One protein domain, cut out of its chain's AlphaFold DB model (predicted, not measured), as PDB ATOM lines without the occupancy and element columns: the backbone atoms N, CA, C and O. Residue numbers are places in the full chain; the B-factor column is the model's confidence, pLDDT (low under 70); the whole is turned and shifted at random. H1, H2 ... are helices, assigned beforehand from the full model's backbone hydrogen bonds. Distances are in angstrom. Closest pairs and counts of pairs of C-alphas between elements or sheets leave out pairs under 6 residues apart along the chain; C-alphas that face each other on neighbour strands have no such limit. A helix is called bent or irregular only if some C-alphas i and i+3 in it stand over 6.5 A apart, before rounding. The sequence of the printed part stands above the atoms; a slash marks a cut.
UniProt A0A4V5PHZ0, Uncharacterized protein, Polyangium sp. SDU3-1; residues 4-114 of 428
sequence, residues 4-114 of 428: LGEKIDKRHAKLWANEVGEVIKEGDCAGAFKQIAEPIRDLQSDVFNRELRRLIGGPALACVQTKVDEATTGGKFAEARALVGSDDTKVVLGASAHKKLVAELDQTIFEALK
ATOM      1  N   LEU A   4      43.932 -24.308 -21.244       78.19
ATOM      2  CA  LEU A   4      43.776 -24.462 -19.800       78.19
ATOM      3  C   LEU A   4      43.677 -23.108 -19.070       78.19
ATOM      4  O   LEU A   4      42.866 -22.972 -18.156       78.19
ATOM      5  N   GLY A   5      44.448 -22.105 -19.502       79.25
ATOM      6  CA  GLY A   5      44.436 -20.757 -18.922       79.25
ATOM      7  C   GLY A   5      43.098 -20.053 -19.143       79.25
ATOM      8  O   GLY A   5      42.509 -19.536 -18.201       79.25
ATOM      9  N   GLU A   6      42.530 -20.162 -20.348       84.88
ATOM     10  CA  GLU A   6      41.204 -19.594 -20.633       84.88
ATOM     11  C   GLU A   6      40.087 -20.230 -19.789       84.88
ATOM     12  O   GLU A   6      39.132 -19.554 -19.395       84.88
ATOM     13  N   LYS A   7      40.173 -21.540 -19.510       86.00
ATOM     14  CA  LYS A   7      39.203 -22.241 -18.651       86.00
ATOM     15  C   LYS A   7      39.307 -21.788 -17.193       86.00
ATOM     16  O   LYS A   7      38.271 -21.688 -16.535       86.00
ATOM     17  N   ILE A   8      40.519 -21.519 -16.702       87.31
ATOM     18  CA  ILE A   8      40.756 -20.984 -15.352       87.31
ATOM     19  C   ILE A   8      40.188 -19.567 -15.249       87.31
ATOM     20  O   ILE A   8      39.358 -19.319 -14.377       87.31
ATOM     21  N   ASP A   9      40.506 -18.691 -16.204       88.88
ATOM     22  CA  ASP A   9      40.016 -17.308 -16.233       88.88
ATOM     23  C   ASP A   9      38.485 -17.230 -16.266       88.88
ATOM     24  O   ASP A   9      37.873 -16.484 -15.503       88.88
ATOM     25  N   LYS A  10      37.828 -18.061 -17.085       90.69
ATOM     26  CA  LYS A  10      36.358 -18.125 -17.133       90.69
ATOM     27  C   LYS A  10      35.740 -18.652 -15.835       90.69
ATOM     28  O   LYS A  10      34.638 -18.241 -15.476       90.69
ATOM     29  N   ARG A  11      36.402 -19.583 -15.136       89.62
ATOM     30  CA  ARG A  11      35.932 -20.085 -13.832       89.62
ATOM     31  C   ARG A  11      36.093 -19.026 -12.747       89.62
ATOM     32  O   ARG A  11      35.143 -18.804 -12.006       89.62
ATOM     33  N   HIS A  12      37.236 -18.343 -12.703       88.81
ATOM     34  CA  HIS A  12      37.457 -17.225 -11.787       88.81
ATOM     35  C   HIS A  12      36.448 -16.099 -12.028       88.81
ATOM     36  O   HIS A  12      35.831 -15.634 -11.075       88.81
ATOM     37  N   ALA A  13      36.189 -15.725 -13.285       90.25
ATOM     38  CA  ALA A  13      35.188 -14.709 -13.616       90.25
ATOM     39  C   ALA A  13      33.785 -15.073 -13.098       90.25
ATOM     40  O   ALA A  13      33.067 -14.208 -12.610       90.25
ATOM     41  N   LYS A  14      33.395 -16.354 -13.155       91.44
ATOM     42  CA  LYS A  14      32.108 -16.825 -12.613       91.44
ATOM     43  C   LYS A  14      32.030 -16.759 -11.089       91.44
ATOM     44  O   LYS A  14      30.963 -16.451 -10.573       91.44
ATOM     45  N   LEU A  15      33.124 -17.053 -10.385       90.88
ATOM     46  CA  LEU A  15      33.169 -16.952  -8.922       90.88
ATOM     47  C   LEU A  15      32.950 -15.501  -8.481       90.88
ATOM     48  O   LEU A  15      32.017 -15.233  -7.731       90.88
ATOM     49  N   TRP A  16      33.715 -14.572  -9.059       89.75
ATOM     50  CA  TRP A  16      33.567 -13.137  -8.803       89.75
ATOM     51  C   TRP A  16      32.189 -12.599  -9.203       89.75
ATOM     52  O   TRP A  16      31.593 -11.808  -8.478       89.75
ATOM     53  N   ALA A  17      31.645 -13.050 -10.339       89.75
ATOM     54  CA  ALA A  17      30.310 -12.655 -10.781       89.75
ATOM     55  C   ALA A  17      29.202 -13.083  -9.805       89.75
ATOM     56  O   ALA A  17      28.235 -12.346  -9.634       89.75
ATOM     57  N   ASN A  18      29.330 -14.256  -9.176       89.06
ATOM     58  CA  ASN A  18      28.363 -14.737  -8.190       89.06
ATOM     59  C   ASN A  18      28.469 -13.969  -6.870       89.06
ATOM     60  O   ASN A  18      27.447 -13.598  -6.307       89.06
ATOM     61  N   GLU A  19      29.692 -13.725  -6.396       86.31
ATOM     62  CA  GLU A  19      29.947 -13.016  -5.138       86.31
ATOM     63  C   GLU A  19      29.424 -11.580  -5.190       86.31
ATOM     64  O   GLU A  19      28.683 -11.138  -4.315       86.31
ATOM     65  N   VAL A  20      29.725 -10.870  -6.273       88.44
ATOM     66  CA  VAL A  20      29.351  -9.460  -6.392       88.44
ATOM     67  C   VAL A  20      27.949  -9.282  -6.983       88.44
ATOM     68  O   VAL A  20      27.319  -8.239  -6.819       88.44
ATOM     69  N   GLY A  21      27.414 -10.314  -7.638       83.31
ATOM     70  CA  GLY A  21      26.052 -10.317  -8.160       83.31
ATOM     71  C   GLY A  21      24.993 -10.080  -7.082       83.31
ATOM     72  O   GLY A  21      24.000  -9.412  -7.364       83.31
ATOM     73  N   GLU A  22      25.206 -10.562  -5.854       83.44
ATOM     74  CA  GLU A  22      24.300 -10.303  -4.726       83.44
ATOM     75  C   GLU A  22      24.422  -8.860  -4.211       83.44
ATOM     76  O   GLU A  22      23.408  -8.184  -4.062       83.44
ATOM     77  N   VAL A  23      25.642  -8.326  -4.090       86.81
ATOM     78  CA  VAL A  23      25.880  -6.923  -3.683       86.81
ATOM     79  C   VAL A  23      25.253  -5.931  -4.677       86.81
ATOM     80  O   VAL A  23      24.659  -4.924  -4.289       86.81
ATOM     81  N   ILE A  24      25.312  -6.238  -5.980       88.06
ATOM     82  CA  ILE A  24      24.648  -5.450  -7.032       88.06
ATOM     83  C   ILE A  24      23.118  -5.507  -6.891       88.06
ATOM     84  O   ILE A  24      22.456  -4.490  -7.091       88.06
ATOM     85  N   LYS A  25      22.539  -6.665  -6.539       84.88
ATOM     86  CA  LYS A  25      21.084  -6.802  -6.316       84.88
ATOM     87  C   LYS A  25      20.610  -6.056  -5.072       84.88
ATOM     88  O   LYS A  25      19.497  -5.540  -5.072       84.88
ATOM     89  N   GLU A  26      21.449  -5.982  -4.043       86.62
ATOM     90  CA  GLU A  26      21.210  -5.188  -2.832       86.62
ATOM     91  C   GLU A  26      21.321  -3.671  -3.087       86.62
ATOM     92  O   GLU A  26      20.914  -2.865  -2.251       86.62
ATOM     93  N   GLY A  27      21.814  -3.269  -4.265       83.56
ATOM     94  CA  GLY A  27      21.866  -1.878  -4.712       83.56
ATOM     95  C   GLY A  27      23.120  -1.112  -4.283       83.56
ATOM     96  O   GLY A  27      23.190   0.099  -4.522       83.56
ATOM     97  N   ASP A  28      24.121  -1.780  -3.693       87.81
ATOM     98  CA  ASP A  28      25.425  -1.185  -3.370       87.81
ATOM     99  C   ASP A  28      26.394  -1.293  -4.558       87.81
ATOM    100  O   ASP A  28      27.355  -2.067  -4.577       87.81
ATOM    101  N   CYS A  29      26.133  -0.493  -5.592       89.19
ATOM    102  CA  CYS A  29      26.943  -0.505  -6.809       89.19
ATOM    103  C   CYS A  29      28.400  -0.089  -6.540       89.19
ATOM    104  O   CYS A  29      29.321  -0.642  -7.134       89.19
ATOM    105  N   ALA A  30      28.622   0.886  -5.652       87.69
ATOM    106  CA  ALA A  30      29.958   1.405  -5.364       87.69
ATOM    107  C   ALA A  30      30.806   0.381  -4.593       87.69
ATOM    108  O   ALA A  30      31.970   0.165  -4.945       87.69
ATOM    109  N   GLY A  31      30.223  -0.292  -3.595       88.38
ATOM    110  CA  GLY A  31      30.873  -1.383  -2.871       88.38
ATOM    111  C   GLY A  31      31.183  -2.571  -3.779       88.38
ATOM    112  O   GLY A  31      32.326  -3.033  -3.814       88.38
ATOM    113  N   ALA A  32      30.210  -2.992  -4.596       90.12
ATOM    114  CA  ALA A  32      30.388  -4.030  -5.611       90.12
ATOM    115  C   ALA A  32      31.546  -3.715  -6.575       90.12
ATOM    116  O   ALA A  32      32.385  -4.565  -6.878       90.12
ATOM    117  N   PHE A  33      31.620  -2.477  -7.062       92.94
ATOM    118  CA  PHE A  33      32.621  -2.103  -8.055       92.94
ATOM    119  C   PHE A  33      34.021  -2.038  -7.473       92.94
ATOM    120  O   PHE A  33      34.963  -2.483  -8.126       92.94
ATOM    121  N   LYS A  34      34.151  -1.561  -6.234       90.56
ATOM    122  CA  LYS A  34      35.424  -1.555  -5.517       90.56
ATOM    123  C   LYS A  34      35.985  -2.969  -5.344       90.56
ATOM    124  O   LYS A  34      37.178  -3.172  -5.541       90.56
ATOM    125  N   GLN A  35      35.127  -3.946  -5.039       89.56
ATOM    126  CA  GLN A  35      35.529  -5.350  -4.876       89.56
ATOM    127  C   GLN A  35      36.018  -5.990  -6.184       89.56
ATOM    128  O   GLN A  35      36.930  -6.809  -6.160       89.56
ATOM    129  N   ILE A  36      35.441  -5.619  -7.333       89.75
ATOM    130  CA  ILE A  36      35.795  -6.218  -8.632       89.75
ATOM    131  C   ILE A  36      36.927  -5.469  -9.351       89.75
ATOM    132  O   ILE A  36      37.666  -6.063 -10.144       89.75
ATOM    133  N   ALA A  37      37.056  -4.160  -9.137       89.44
ATOM    134  CA  ALA A  37      37.986  -3.334  -9.900       89.44
ATOM    135  C   ALA A  37      39.454  -3.739  -9.687       89.44
ATOM    136  O   ALA A  37      40.228  -3.709 -10.643       89.44
ATOM    137  N   GLU A  38      39.828  -4.147  -8.473       88.44
ATOM    138  CA  GLU A  38      41.177  -4.626  -8.141       88.44
ATOM    139  C   GLU A  38      41.520  -5.945  -8.868       88.44
ATOM    140  O   GLU A  38      42.452  -5.930  -9.675       88.44
ATOM    141  N   PRO A  39      40.713  -7.025  -8.788       87.19
ATOM    142  CA  PRO A  39      40.923  -8.233  -9.592       87.19
ATOM    143  C   PRO A  39      41.040  -7.989 -11.105       87.19
ATOM    144  O   PRO A  39      41.862  -8.619 -11.770       87.19
ATOM    145  N   ILE A  40      40.240  -7.075 -11.672       87.44
ATOM    146  CA  ILE A  40      40.328  -6.712 -13.101       87.44
ATOM    147  C   ILE A  40      41.683  -6.067 -13.436       87.44
ATOM    148  O   ILE A  40      42.235  -6.319 -14.514       87.44
ATOM    149  N   ARG A  41      42.204  -5.210 -12.549       88.25
ATOM    150  CA  ARG A  41      43.493  -4.522 -12.727       88.25
ATOM    151  C   ARG A  41      44.669  -5.483 -12.548       88.25
ATOM    152  O   ARG A  41      45.597  -5.437 -13.353       88.25
ATOM    153  N   ASP A  42      44.595  -6.357 -11.551       87.69
ATOM    154  CA  ASP A  42      45.707  -7.211 -11.129       87.69
ATOM    155  C   ASP A  42      45.906  -8.423 -12.036       87.69
ATOM    156  O   ASP A  42      47.036  -8.777 -12.367       87.69
ATOM    157  N   LEU A  43      44.815  -9.059 -12.480       85.44
ATOM    158  CA  LEU A  43      44.904 -10.273 -13.297       85.44
ATOM    159  C   LEU A  43      45.369  -9.994 -14.730       85.44
ATOM    160  O   LEU A  43      45.860 -10.908 -15.389       85.44
ATOM    161  N   GLN A  44      45.171  -8.766 -15.230       82.94
ATOM    162  CA  GLN A  44      45.533  -8.326 -16.589       82.94
ATOM    163  C   GLN A  44      45.122  -9.306 -17.714       82.94
ATOM    164  O   GLN A  44      45.739  -9.345 -18.777       82.94
ATOM    165  N   SER A  45      44.060 -10.098 -17.503       89.81
ATOM    166  CA  SER A  45      43.573 -11.093 -18.466       89.81
ATOM    167  C   SER A  45      42.379 -10.566 -19.258       89.81
ATOM    168  O   SER A  45      41.301 -10.302 -18.719       89.81
ATOM    169  N   ASP A  46      42.536 -10.485 -20.580       88.06
ATOM    170  CA  ASP A  46      41.456 -10.106 -21.498       88.06
ATOM    171  C   ASP A  46      40.289 -11.098 -21.481       88.06
ATOM    172  O   ASP A  46      39.132 -10.708 -21.669       88.06
ATOM    173  N   VAL A  47      40.576 -12.384 -21.257       90.25
ATOM    174  CA  VAL A  47      39.568 -13.452 -21.217       90.25
ATOM    175  C   VAL A  47      38.743 -13.347 -19.940       90.25
ATOM    176  O   VAL A  47      37.514 -13.386 -20.017       90.25
ATOM    177  N   PHE A  48      39.402 -13.137 -18.796       91.06
ATOM    178  CA  PHE A  48      38.740 -12.869 -17.520       91.06
ATOM    179  C   PHE A  48      37.868 -11.613 -17.615       91.06
ATOM    180  O   PHE A  48      36.666 -11.674 -17.362       91.06
ATOM    181  N   ASN A  49      38.438 -10.501 -18.087       91.38
ATOM    182  CA  ASN A  49      37.749  -9.213 -18.190       91.38
ATOM    183  C   ASN A  49      36.522  -9.273 -19.106       91.38
ATOM    184  O   ASN A  49      35.478  -8.692 -18.800       91.38
ATOM    185  N   ARG A  50      36.627  -9.975 -20.240       90.38
ATOM    186  CA  ARG A  50      35.511 -10.145 -21.177       90.38
ATOM    187  C   ARG A  50      34.412 -11.021 -20.589       90.38
ATOM    188  O   ARG A  50      33.243 -10.661 -20.701       90.38
ATOM    189  N   GLU A  51      34.771 -12.152 -19.985       92.19
ATOM    190  CA  GLU A  51      33.790 -13.076 -19.412       92.19
ATOM    191  C   GLU A  51      33.088 -12.463 -18.199       92.19
ATOM    192  O   GLU A  51      31.867 -12.546 -18.097       92.19
ATOM    193  N   LEU A  52      33.824 -11.772 -17.328       91.00
ATOM    194  CA  LEU A  52      33.253 -11.080 -16.180       91.00
ATOM    195  C   LEU A  52      32.260 -10.002 -16.633       91.00
ATOM    196  O   LEU A  52      31.095 -10.042 -16.249       91.00
ATOM    197  N   ARG A  53      32.655  -9.110 -17.553       90.88
ATOM    198  CA  ARG A  53      31.743  -8.091 -18.111       90.88
ATOM    199  C   ARG A  53      30.538  -8.695 -18.832       90.88
ATOM    200  O   ARG A  53      29.463  -8.108 -18.795       90.88
ATOM    201  N   ARG A  54      30.677  -9.868 -19.458       93.00
ATOM    202  CA  ARG A  54      29.546 -10.590 -20.062       93.00
ATOM    203  C   ARG A  54      28.533 -11.051 -19.009       93.00
ATOM    204  O   ARG A  54      27.342 -11.063 -19.297       93.00
ATOM    205  N   LEU A  55      29.001 -11.455 -17.828       91.56
ATOM    206  CA  LEU A  55      28.160 -11.985 -16.753       91.56
ATOM    207  C   LEU A  55      27.483 -10.881 -15.935       91.56
ATOM    208  O   LEU A  55      26.293 -10.987 -15.657       91.56
ATOM    209  N   ILE A  56      28.218  -9.825 -15.579       90.56
ATOM    210  CA  ILE A  56      27.721  -8.784 -14.665       90.56
ATOM    211  C   ILE A  56      27.495  -7.421 -15.319       90.56
ATOM    212  O   ILE A  56      26.924  -6.548 -14.682       90.56
ATOM    213  N   GLY A  57      27.902  -7.205 -16.573       87.88
ATOM    214  CA  GLY A  57      27.884  -5.873 -17.191       87.88
ATOM    215  C   GLY A  57      26.492  -5.248 -17.304       87.88
ATOM    216  O   GLY A  57      26.345  -4.055 -17.060       87.88
ATOM    217  N   GLY A  58      25.466  -6.046 -17.619       90.38
ATOM    218  CA  GLY A  58      24.071  -5.589 -17.641       90.38
ATOM    219  C   GLY A  58      23.570  -5.166 -16.251       90.38
ATOM    220  O   GLY A  58      23.194  -4.007 -16.087       90.38
ATOM    221  N   PRO A  59      23.612  -6.060 -15.241       91.44
ATOM    222  CA  PRO A  59      23.260  -5.726 -13.859       91.44
ATOM    223  C   PRO A  59      24.070  -4.563 -13.268       91.44
ATOM    224  O   PRO A  59      23.503  -3.686 -12.624       91.44
ATOM    225  N   ALA A  60      25.379  -4.515 -13.526       90.62
ATOM    226  CA  ALA A  60      26.265  -3.443 -13.080       90.62
ATOM    227  C   ALA A  60      25.861  -2.088 -13.677       90.62
ATOM    228  O   ALA A  60      25.758  -1.102 -12.951       90.62
ATOM    229  N   LEU A  61      25.592  -2.037 -14.988       92.06
ATOM    230  CA  LEU A  61      25.127  -0.818 -15.647       92.06
ATOM    231  C   LEU A  61      23.767  -0.373 -15.098       92.06
ATOM    232  O   LEU A  61      23.617   0.800 -14.774       92.06
ATOM    233  N   ALA A  62      22.816  -1.300 -14.945       92.19
ATOM    234  CA  ALA A  62      21.492  -1.002 -14.402       92.19
ATOM    235  C   ALA A  62      21.568  -0.438 -12.973       92.19
ATOM    236  O   ALA A  62      20.918   0.559 -12.679       92.19
ATOM    237  N   CYS A  63      22.419  -1.013 -12.117       93.44
ATOM    238  CA  CYS A  63      22.643  -0.531 -10.754       93.44
ATOM    239  C   CYS A  63      23.111   0.932 -10.746       93.44
ATOM    240  O   CYS A  63      22.526   1.782 -10.074       93.44
ATOM    241  N   VAL A  64      24.139   1.251 -11.544       93.00
ATOM    242  CA  VAL A  64      24.657   2.625 -11.635       93.00
ATOM    243  C   VAL A  64      23.616   3.565 -12.227       93.00
ATOM    244  O   VAL A  64      23.468   4.669 -11.718       93.00
ATOM    245  N   GLN A  65      22.884   3.143 -13.261       92.62
ATOM    246  CA  GLN A  65      21.815   3.944 -13.861       92.62
ATOM    247  C   GLN A  65      20.733   4.288 -12.836       92.62
ATOM    248  O   GLN A  65      20.416   5.459 -12.688       92.62
ATOM    249  N   THR A  66      20.258   3.326 -12.039       92.94
ATOM    250  CA  THR A  66      19.288   3.603 -10.967       92.94
ATOM    251  C   THR A  66      19.820   4.623  -9.962       92.94
ATOM    252  O   THR A  66      19.110   5.560  -9.608       92.94
ATOM    253  N   LYS A  67      21.085   4.509  -9.538       92.69
ATOM    254  CA  LYS A  67      21.695   5.482  -8.615       92.69
ATOM    255  C   LYS A  67      21.897   6.859  -9.238       92.69
ATOM    256  O   LYS A  67      21.716   7.871  -8.563       92.69
ATOM    257  N   VAL A  68      22.244   6.905 -10.518       93.06
ATOM    258  CA  VAL A  68      22.323   8.143 -11.293       93.06
ATOM    259  C   VAL A  68      20.945   8.796 -11.412       93.06
ATOM    260  O   VAL A  68      20.834   9.999 -11.189       93.06
ATOM    261  N   ASP A  69      19.896   8.031 -11.697       91.56
ATOM    262  CA  ASP A  69      18.526   8.529 -11.828       91.56
ATOM    263  C   ASP A  69      17.987   9.050 -10.484       91.56
ATOM    264  O   ASP A  69      17.426  10.147 -10.422       91.56
ATOM    265  N   GLU A  70      18.221   8.321  -9.386       92.31
ATOM    266  CA  GLU A  70      17.897   8.755  -8.018       92.31
ATOM    267  C   GLU A  70      18.587  10.086  -7.678       92.31
ATOM    268  O   GLU A  70      17.945  11.034  -7.213       92.31
ATOM    269  N   ALA A  71      19.893  10.182  -7.942       92.12
ATOM    270  CA  ALA A  71      20.676  11.375  -7.650       92.12
ATOM    271  C   ALA A  71      20.263  12.567  -8.530       92.12
ATOM    272  O   ALA A  71      20.066  13.667  -8.016       92.12
ATOM    273  N   THR A  72      20.087  12.367  -9.838       91.06
ATOM    274  CA  THR A  72      19.697  13.435 -10.776       91.06
ATOM    275  C   THR A  72      18.281  13.945 -10.511       91.06
ATOM    276  O   THR A  72      18.078  15.158 -10.496       91.06
ATOM    277  N   THR A  73      17.327  13.063 -10.192       89.38
ATOM    278  CA  THR A  73      15.962  13.450  -9.779       89.38
ATOM    279  C   THR A  73      15.972  14.235  -8.465       89.38
ATOM    280  O   THR A  73      15.198  15.173  -8.291       89.38
ATOM    281  N   GLY A  74      16.887  13.896  -7.552       88.81
ATOM    282  CA  GLY A  74      17.112  14.626  -6.306       88.81
ATOM    283  C   GLY A  74      17.941  15.910  -6.442       88.81
ATOM    284  O   GLY A  74      18.227  16.533  -5.422       88.81
ATOM    285  N   GLY A  75      18.373  16.295  -7.651       87.75
ATOM    286  CA  GLY A  75      19.236  17.463  -7.879       87.75
ATOM    287  C   GLY A  75      20.682  17.296  -7.392       87.75
ATOM    288  O   GLY A  75      21.434  18.261  -7.309       87.75
ATOM    289  N   LYS A  76      21.100  16.071  -7.067       92.31
ATOM    290  CA  LYS A  76      22.419  15.720  -6.525       92.31
ATOM    291  C   LYS A  76      23.405  15.391  -7.647       92.31
ATOM    292  O   LYS A  76      23.980  14.304  -7.707       92.31
ATOM    293  N   PHE A  77      23.608  16.332  -8.565       92.88
ATOM    294  CA  PHE A  77      24.420  16.099  -9.766       92.88
ATOM    295  C   PHE A  77      25.887  15.787  -9.449       92.88
ATOM    296  O   PHE A  77      26.480  14.925 -10.095       92.88
ATOM    297  N   ALA A  78      26.453  16.407  -8.411       91.31
ATOM    298  CA  ALA A  78      27.808  16.105  -7.954       91.31
ATOM    299  C   ALA A  78      27.960  14.644  -7.480       91.31
ATOM    300  O   ALA A  78      28.966  14.005  -7.788       91.31
ATOM    301  N   GLU A  79      26.952  14.087  -6.793       91.50
ATOM    302  CA  GLU A  79      26.946  12.678  -6.361       91.50
ATOM    303  C   GLU A  79      26.900  11.732  -7.572       91.50
ATOM    304  O   GLU A  79      27.703  10.801  -7.665       91.50
ATOM    305  N   ALA A  80      26.029  12.013  -8.551       92.88
ATOM    306  CA  ALA A  80      25.937  11.232  -9.787       92.88
ATOM    307  C   ALA A  80      27.259  11.250 -10.581       92.88
ATOM    308  O   ALA A  80      27.734  10.211 -11.047       92.88
ATOM    309  N   ARG A  81      27.894  12.426 -10.688       91.31
ATOM    310  CA  ARG A  81      29.200  12.593 -11.345       91.31
ATOM    311  C   ARG A  81      30.309  11.848 -10.615       91.31
ATOM    312  O   ARG A  81      31.127  11.217 -11.275       91.31
ATOM    313  N   ALA A  82      30.339  11.893  -9.283       92.25
ATOM    314  CA  ALA A  82      31.333  11.170  -8.493       92.25
ATOM    315  C   ALA A  82      31.221   9.650  -8.696       92.25
ATOM    316  O   ALA A  82      32.234   8.978  -8.892       92.25
ATOM    317  N   LEU A  83      29.996   9.114  -8.727       91.94
ATOM    318  CA  LEU A  83      29.751   7.690  -8.953       91.94
ATOM    319  C   LEU A  83      30.215   7.240 -10.348       91.94
ATOM    320  O   LEU A  83      30.972   6.271 -10.473       91.94
ATOM    321  N   VAL A  84      29.791   7.950 -11.400       93.06
ATOM    322  CA  VAL A  84      30.138   7.612 -12.793       93.06
ATOM    323  C   VAL A  84      31.610   7.892 -13.098       93.06
ATOM    324  O   VAL A  84      32.241   7.146 -13.844       93.06
ATOM    325  N   GLY A  85      32.173   8.951 -12.518       91.50
ATOM    326  CA  GLY A  85      33.555   9.378 -12.719       91.50
ATOM    327  C   GLY A  85      34.600   8.555 -11.966       91.50
ATOM    328  O   GLY A  85      35.786   8.731 -12.234       91.50
ATOM    329  N   SER A  86      34.196   7.668 -11.051       93.56
ATOM    330  CA  SER A  86      35.145   6.836 -10.308       93.56
ATOM    331  C   SER A  86      35.907   5.864 -11.220       93.56
ATOM    332  O   SER A  86      35.361   5.291 -12.173       93.56
ATOM    333  N   ASP A  87      37.187   5.645 -10.905       92.75
ATOM    334  CA  ASP A  87      38.034   4.713 -11.655       92.75
ATOM    335  C   ASP A  87      37.501   3.276 -11.593       92.75
ATOM    336  O   ASP A  87      37.657   2.516 -12.549       92.75
ATOM    337  N   ASP A  88      36.846   2.903 -10.494       93.19
ATOM    338  CA  ASP A  88      36.245   1.580 -10.319       93.19
ATOM    339  C   ASP A  88      35.050   1.391 -11.267       93.19
ATOM    340  O   ASP A  88      35.001   0.396 -11.995       93.19
ATOM    341  N   THR A  89      34.158   2.384 -11.387       92.50
ATOM    342  CA  THR A  89      33.058   2.367 -12.371       92.50
ATOM    343  C   THR A  89      33.574   2.234 -13.803       92.50
ATOM    344  O   THR A  89      33.056   1.431 -14.586       92.50
ATOM    345  N   LYS A  90      34.634   2.967 -14.155       93.44
ATOM    346  CA  LYS A  90      35.257   2.887 -15.484       93.44
ATOM    347  C   LYS A  90      35.841   1.502 -15.773       93.44
ATOM    348  O   LYS A  90      35.696   0.987 -16.886       93.44
ATOM    349  N   VAL A  91      36.507   0.898 -14.791       91.88
ATOM    350  CA  VAL A  91      37.148  -0.418 -14.919       91.88
ATOM    351  C   VAL A  91      36.110  -1.532 -15.059       91.88
ATOM    352  O   VAL A  91      36.230  -2.362 -15.969       91.88
ATOM    353  N   VAL A  92      35.072  -1.521 -14.223       91.38
ATOM    354  CA  VAL A  92      34.029  -2.555 -14.206       91.38
ATOM    355  C   VAL A  92      33.168  -2.499 -15.468       91.38
ATOM    356  O   VAL A  92      33.054  -3.506 -16.170       91.38
ATOM    357  N   LEU A  93      32.636  -1.326 -15.831       91.62
ATOM    358  CA  LEU A  93      31.784  -1.183 -17.023       91.62
ATOM    359  C   LEU A  93      32.573  -1.309 -18.337       91.62
ATOM    360  O   LEU A  93      32.033  -1.728 -19.364       91.62
ATOM    361  N   GLY A  94      33.863  -0.971 -18.315       90.75
ATOM    362  CA  GLY A  94      34.705  -0.892 -19.502       90.75
ATOM    363  C   GLY A  94      34.465   0.380 -20.323       90.75
ATOM    364  O   GLY A  94      33.435   1.046 -20.220       90.75
ATOM    365  N   ALA A  95      35.433   0.717 -21.180       90.12
ATOM    366  CA  ALA A  95      35.516   2.032 -21.822       90.12
ATOM    367  C   ALA A  95      34.279   2.428 -22.652       90.12
ATOM    368  O   ALA A  95      33.886   3.590 -22.636       90.12
ATOM    369  N   SER A  96      33.664   1.484 -23.375       90.25
ATOM    370  CA  SER A  96      32.518   1.778 -24.251       90.25
ATOM    371  C   SER A  96      31.252   2.121 -23.456       90.25
ATOM    372  O   SER A  96      30.667   3.185 -23.657       90.25
ATOM    373  N   ALA A  97      30.860   1.255 -22.512       90.94
ATOM    374  CA  ALA A  97      29.675   1.469 -21.682       90.94
ATOM    375  C   ALA A  97      29.854   2.671 -20.746       90.94
ATOM    376  O   ALA A  97      28.946   3.489 -20.627       90.94
ATOM    377  N   HIS A  98      31.048   2.833 -20.162       93.06
ATOM    378  CA  HIS A  98      31.388   3.998 -19.343       93.06
ATOM    379  C   HIS A  98      31.270   5.306 -20.127       93.06
ATOM    380  O   HIS A  98      30.587   6.223 -19.683       93.06
ATOM    381  N   LYS A  99      31.853   5.380 -21.331       93.38
ATOM    382  CA  LYS A  99      31.766   6.578 -22.177       93.38
ATOM    383  C   LYS A  99      30.321   6.930 -22.538       93.38
ATOM    384  O   LYS A  99      29.977   8.109 -22.540       93.38
ATOM    385  N   LYS A 100      29.488   5.929 -22.846       93.94
ATOM    386  CA  LYS A 100      28.062   6.141 -23.130       93.94
ATOM    387  C   LYS A 100      27.331   6.697 -21.903       93.94
ATOM    388  O   LYS A 100      26.637   7.697 -22.031       93.94
ATOM    389  N   LEU A 101      27.557   6.104 -20.731       93.56
ATOM    390  CA  LEU A 101      26.952   6.543 -19.474       93.56
ATOM    391  C   LEU A 101      27.370   7.970 -19.088       93.56
ATOM    392  O   LEU A 101      26.526   8.760 -18.685       93.56
ATOM    393  N   VAL A 102      28.652   8.320 -19.249       92.44
ATOM    394  CA  VAL A 102      29.147   9.691 -19.025       92.44
ATOM    395  C   VAL A 102      28.430  10.681 -19.942       92.44
ATOM    396  O   VAL A 102      27.964  11.710 -19.469       92.44
ATOM    397  N   ALA A 103      28.305  10.366 -21.234       91.88
ATOM    398  CA  ALA A 103      27.642  11.249 -22.191       91.88
ATOM    399  C   ALA A 103      26.144  11.430 -21.888       91.88
ATOM    400  O   ALA A 103      25.635  12.545 -21.975       91.88
ATOM    401  N   GLU A 104      25.446  10.353 -21.513       92.75
ATOM    402  CA  GLU A 104      24.037  10.404 -21.101       92.75
ATOM    403  C   GLU A 104      23.861  11.229 -19.820       92.75
ATOM    404  O   GLU A 104      23.012  12.118 -19.779       92.75
ATOM    405  N   LEU A 105      24.706  11.006 -18.806       93.06
ATOM    406  CA  LEU A 105      24.700  11.792 -17.572       93.06
ATOM    407  C   LEU A 105      24.958  13.277 -17.850       93.06
ATOM    408  O   LEU A 105      24.220  14.131 -17.358       93.06
ATOM    409  N   ASP A 106      25.983  13.596 -18.642       92.56
ATOM    410  CA  ASP A 106      26.335  14.980 -18.946       92.56
ATOM    411  C   ASP A 106      25.202  15.704 -19.692       92.56
ATOM    412  O   ASP A 106      24.930  16.875 -19.409       92.56
ATOM    413  N   GLN A 107      24.508  15.015 -20.601       92.38
ATOM    414  CA  GLN A 107      23.349  15.568 -21.301       92.38
ATOM    415  C   GLN A 107      22.158  15.785 -20.356       92.38
ATOM    416  O   GLN A 107      21.524  16.841 -20.404       92.38
ATOM    417  N   THR A 108      21.868  14.825 -19.472       92.75
ATOM    418  CA  THR A 108      20.779  14.931 -18.486       92.75
ATOM    419  C   THR A 108      21.011  16.084 -17.514       92.75
ATOM    420  O   THR A 108      20.109  16.894 -17.298       92.75
ATOM    421  N   ILE A 109      22.230  16.212 -16.973       94.06
ATOM    422  CA  ILE A 109      22.612  17.333 -16.099       94.06
ATOM    423  C   ILE A 109      22.447  18.657 -16.846       94.06
ATOM    424  O   ILE A 109      21.859  19.597 -16.312       94.06
ATOM    425  N   PHE A 110      22.936  18.739 -18.086       94.81
ATOM    426  CA  PHE A 110      22.861  19.966 -18.869       94.81
ATOM    427  C   PHE A 110      21.415  20.432 -19.082       94.81
ATOM    428  O   PHE A 110      21.110  21.589 -18.793       94.81
ATOM    429  N   GLU A 111      20.511  19.556 -19.535       94.50
ATOM    430  CA  GLU A 111      19.108  19.939 -19.761       94.50
ATOM    431  C   GLU A 111      18.381  20.277 -18.452       94.50
ATOM    432  O   GLU A 111      17.619  21.245 -18.411       94.50
ATOM    433  N   ALA A 112      18.658  19.557 -17.359       93.69
ATOM    434  CA  ALA A 112      18.074  19.860 -16.054       93.69
ATOM    435  C   ALA A 112      18.499  21.247 -15.543       93.69
ATOM    436  O   ALA A 112      17.662  22.048 -15.123       93.69
ATOM    437  N   LEU A 113      19.793  21.571 -15.615       94.81
ATOM    438  CA  LEU A 113      20.312  22.867 -15.177       94.81
ATOM    439  C   LEU A 113      19.883  24.005 -16.105       94.81
ATOM    440  O   LEU A 113      19.536  25.093 -15.642       94.81
ATOM    441  N   LYS A 114      19.819  23.755 -17.414       95.31
ATOM    442  CA  LYS A 114      19.253  24.699 -18.382       95.31
ATOM    443  C   LYS A 114      17.793  25.026 -18.055       95.31
ATOM    444  O   LYS A 114      17.438  26.204 -18.052       95.31
TER     445      LYS A 114
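Overview. This is residues 4 to 114 of the 428 residues of an uncharacterized protein of Polyangium sp. SDU3-1 (UniProt A0A4V5PHZ0). A rod of helices: H1 packs on H2 and H3a at one end, H3b, H4 and H6 lie side by side at the other, and short H5 sits between. The printed part has 111 residues with six named helices, H1 to H6, all helix, compact, with a radius of gyration of the C-alphas of 14.7 A and spans of 55 by 25 by 19 A.

Along the chain. H3, residues 46 to 73, assigned as one helix by its hydrogen bonds, is bent: C-alphas 55 and 58 are 7.6 A apart, between arms H3a, 46 to 55, and H3b, 58 to 73. H1, residues 4 to 25, 31.8 A long, begins at C-alpha (43.776, -24.462, -19.800). H2 is residues 29 to 43, H4 77 to 85, H5 87 to 93. H6, 95 to 114, 28.1 A long, ends at C-alpha (19.253, 24.699, -18.382). H2 is only just irregular, with C-alphas 35 and 38 6.6 A apart.

Arrangement. H3a touches H1, closest C-alphas Asp 9 and Phe 48, 4.8 A. H3b and H4 form a hairpin, closest C-alphas Val 68 and Ala 80, 5.0 A. H1, H2 and H3b form an up-and-down bundle, each running against the one before. H5 touches H2 about perpendicular, 87 degrees, closest C-alphas Ala 37 and Asp 88, 5.2 A. Every O i to N i+4 pair is within hydrogen-bond range in H3a, H3b, H4, H5 and H6, 16 of 18 in H1, 9 of 11 in H2.

Size, cuts and confidence. The farthest C-alphas, Leu 4 and Lys 114, are 55.0 A apart. The printed part has no cut, its links are tight, and no printed residue is under 70 in pLDDT.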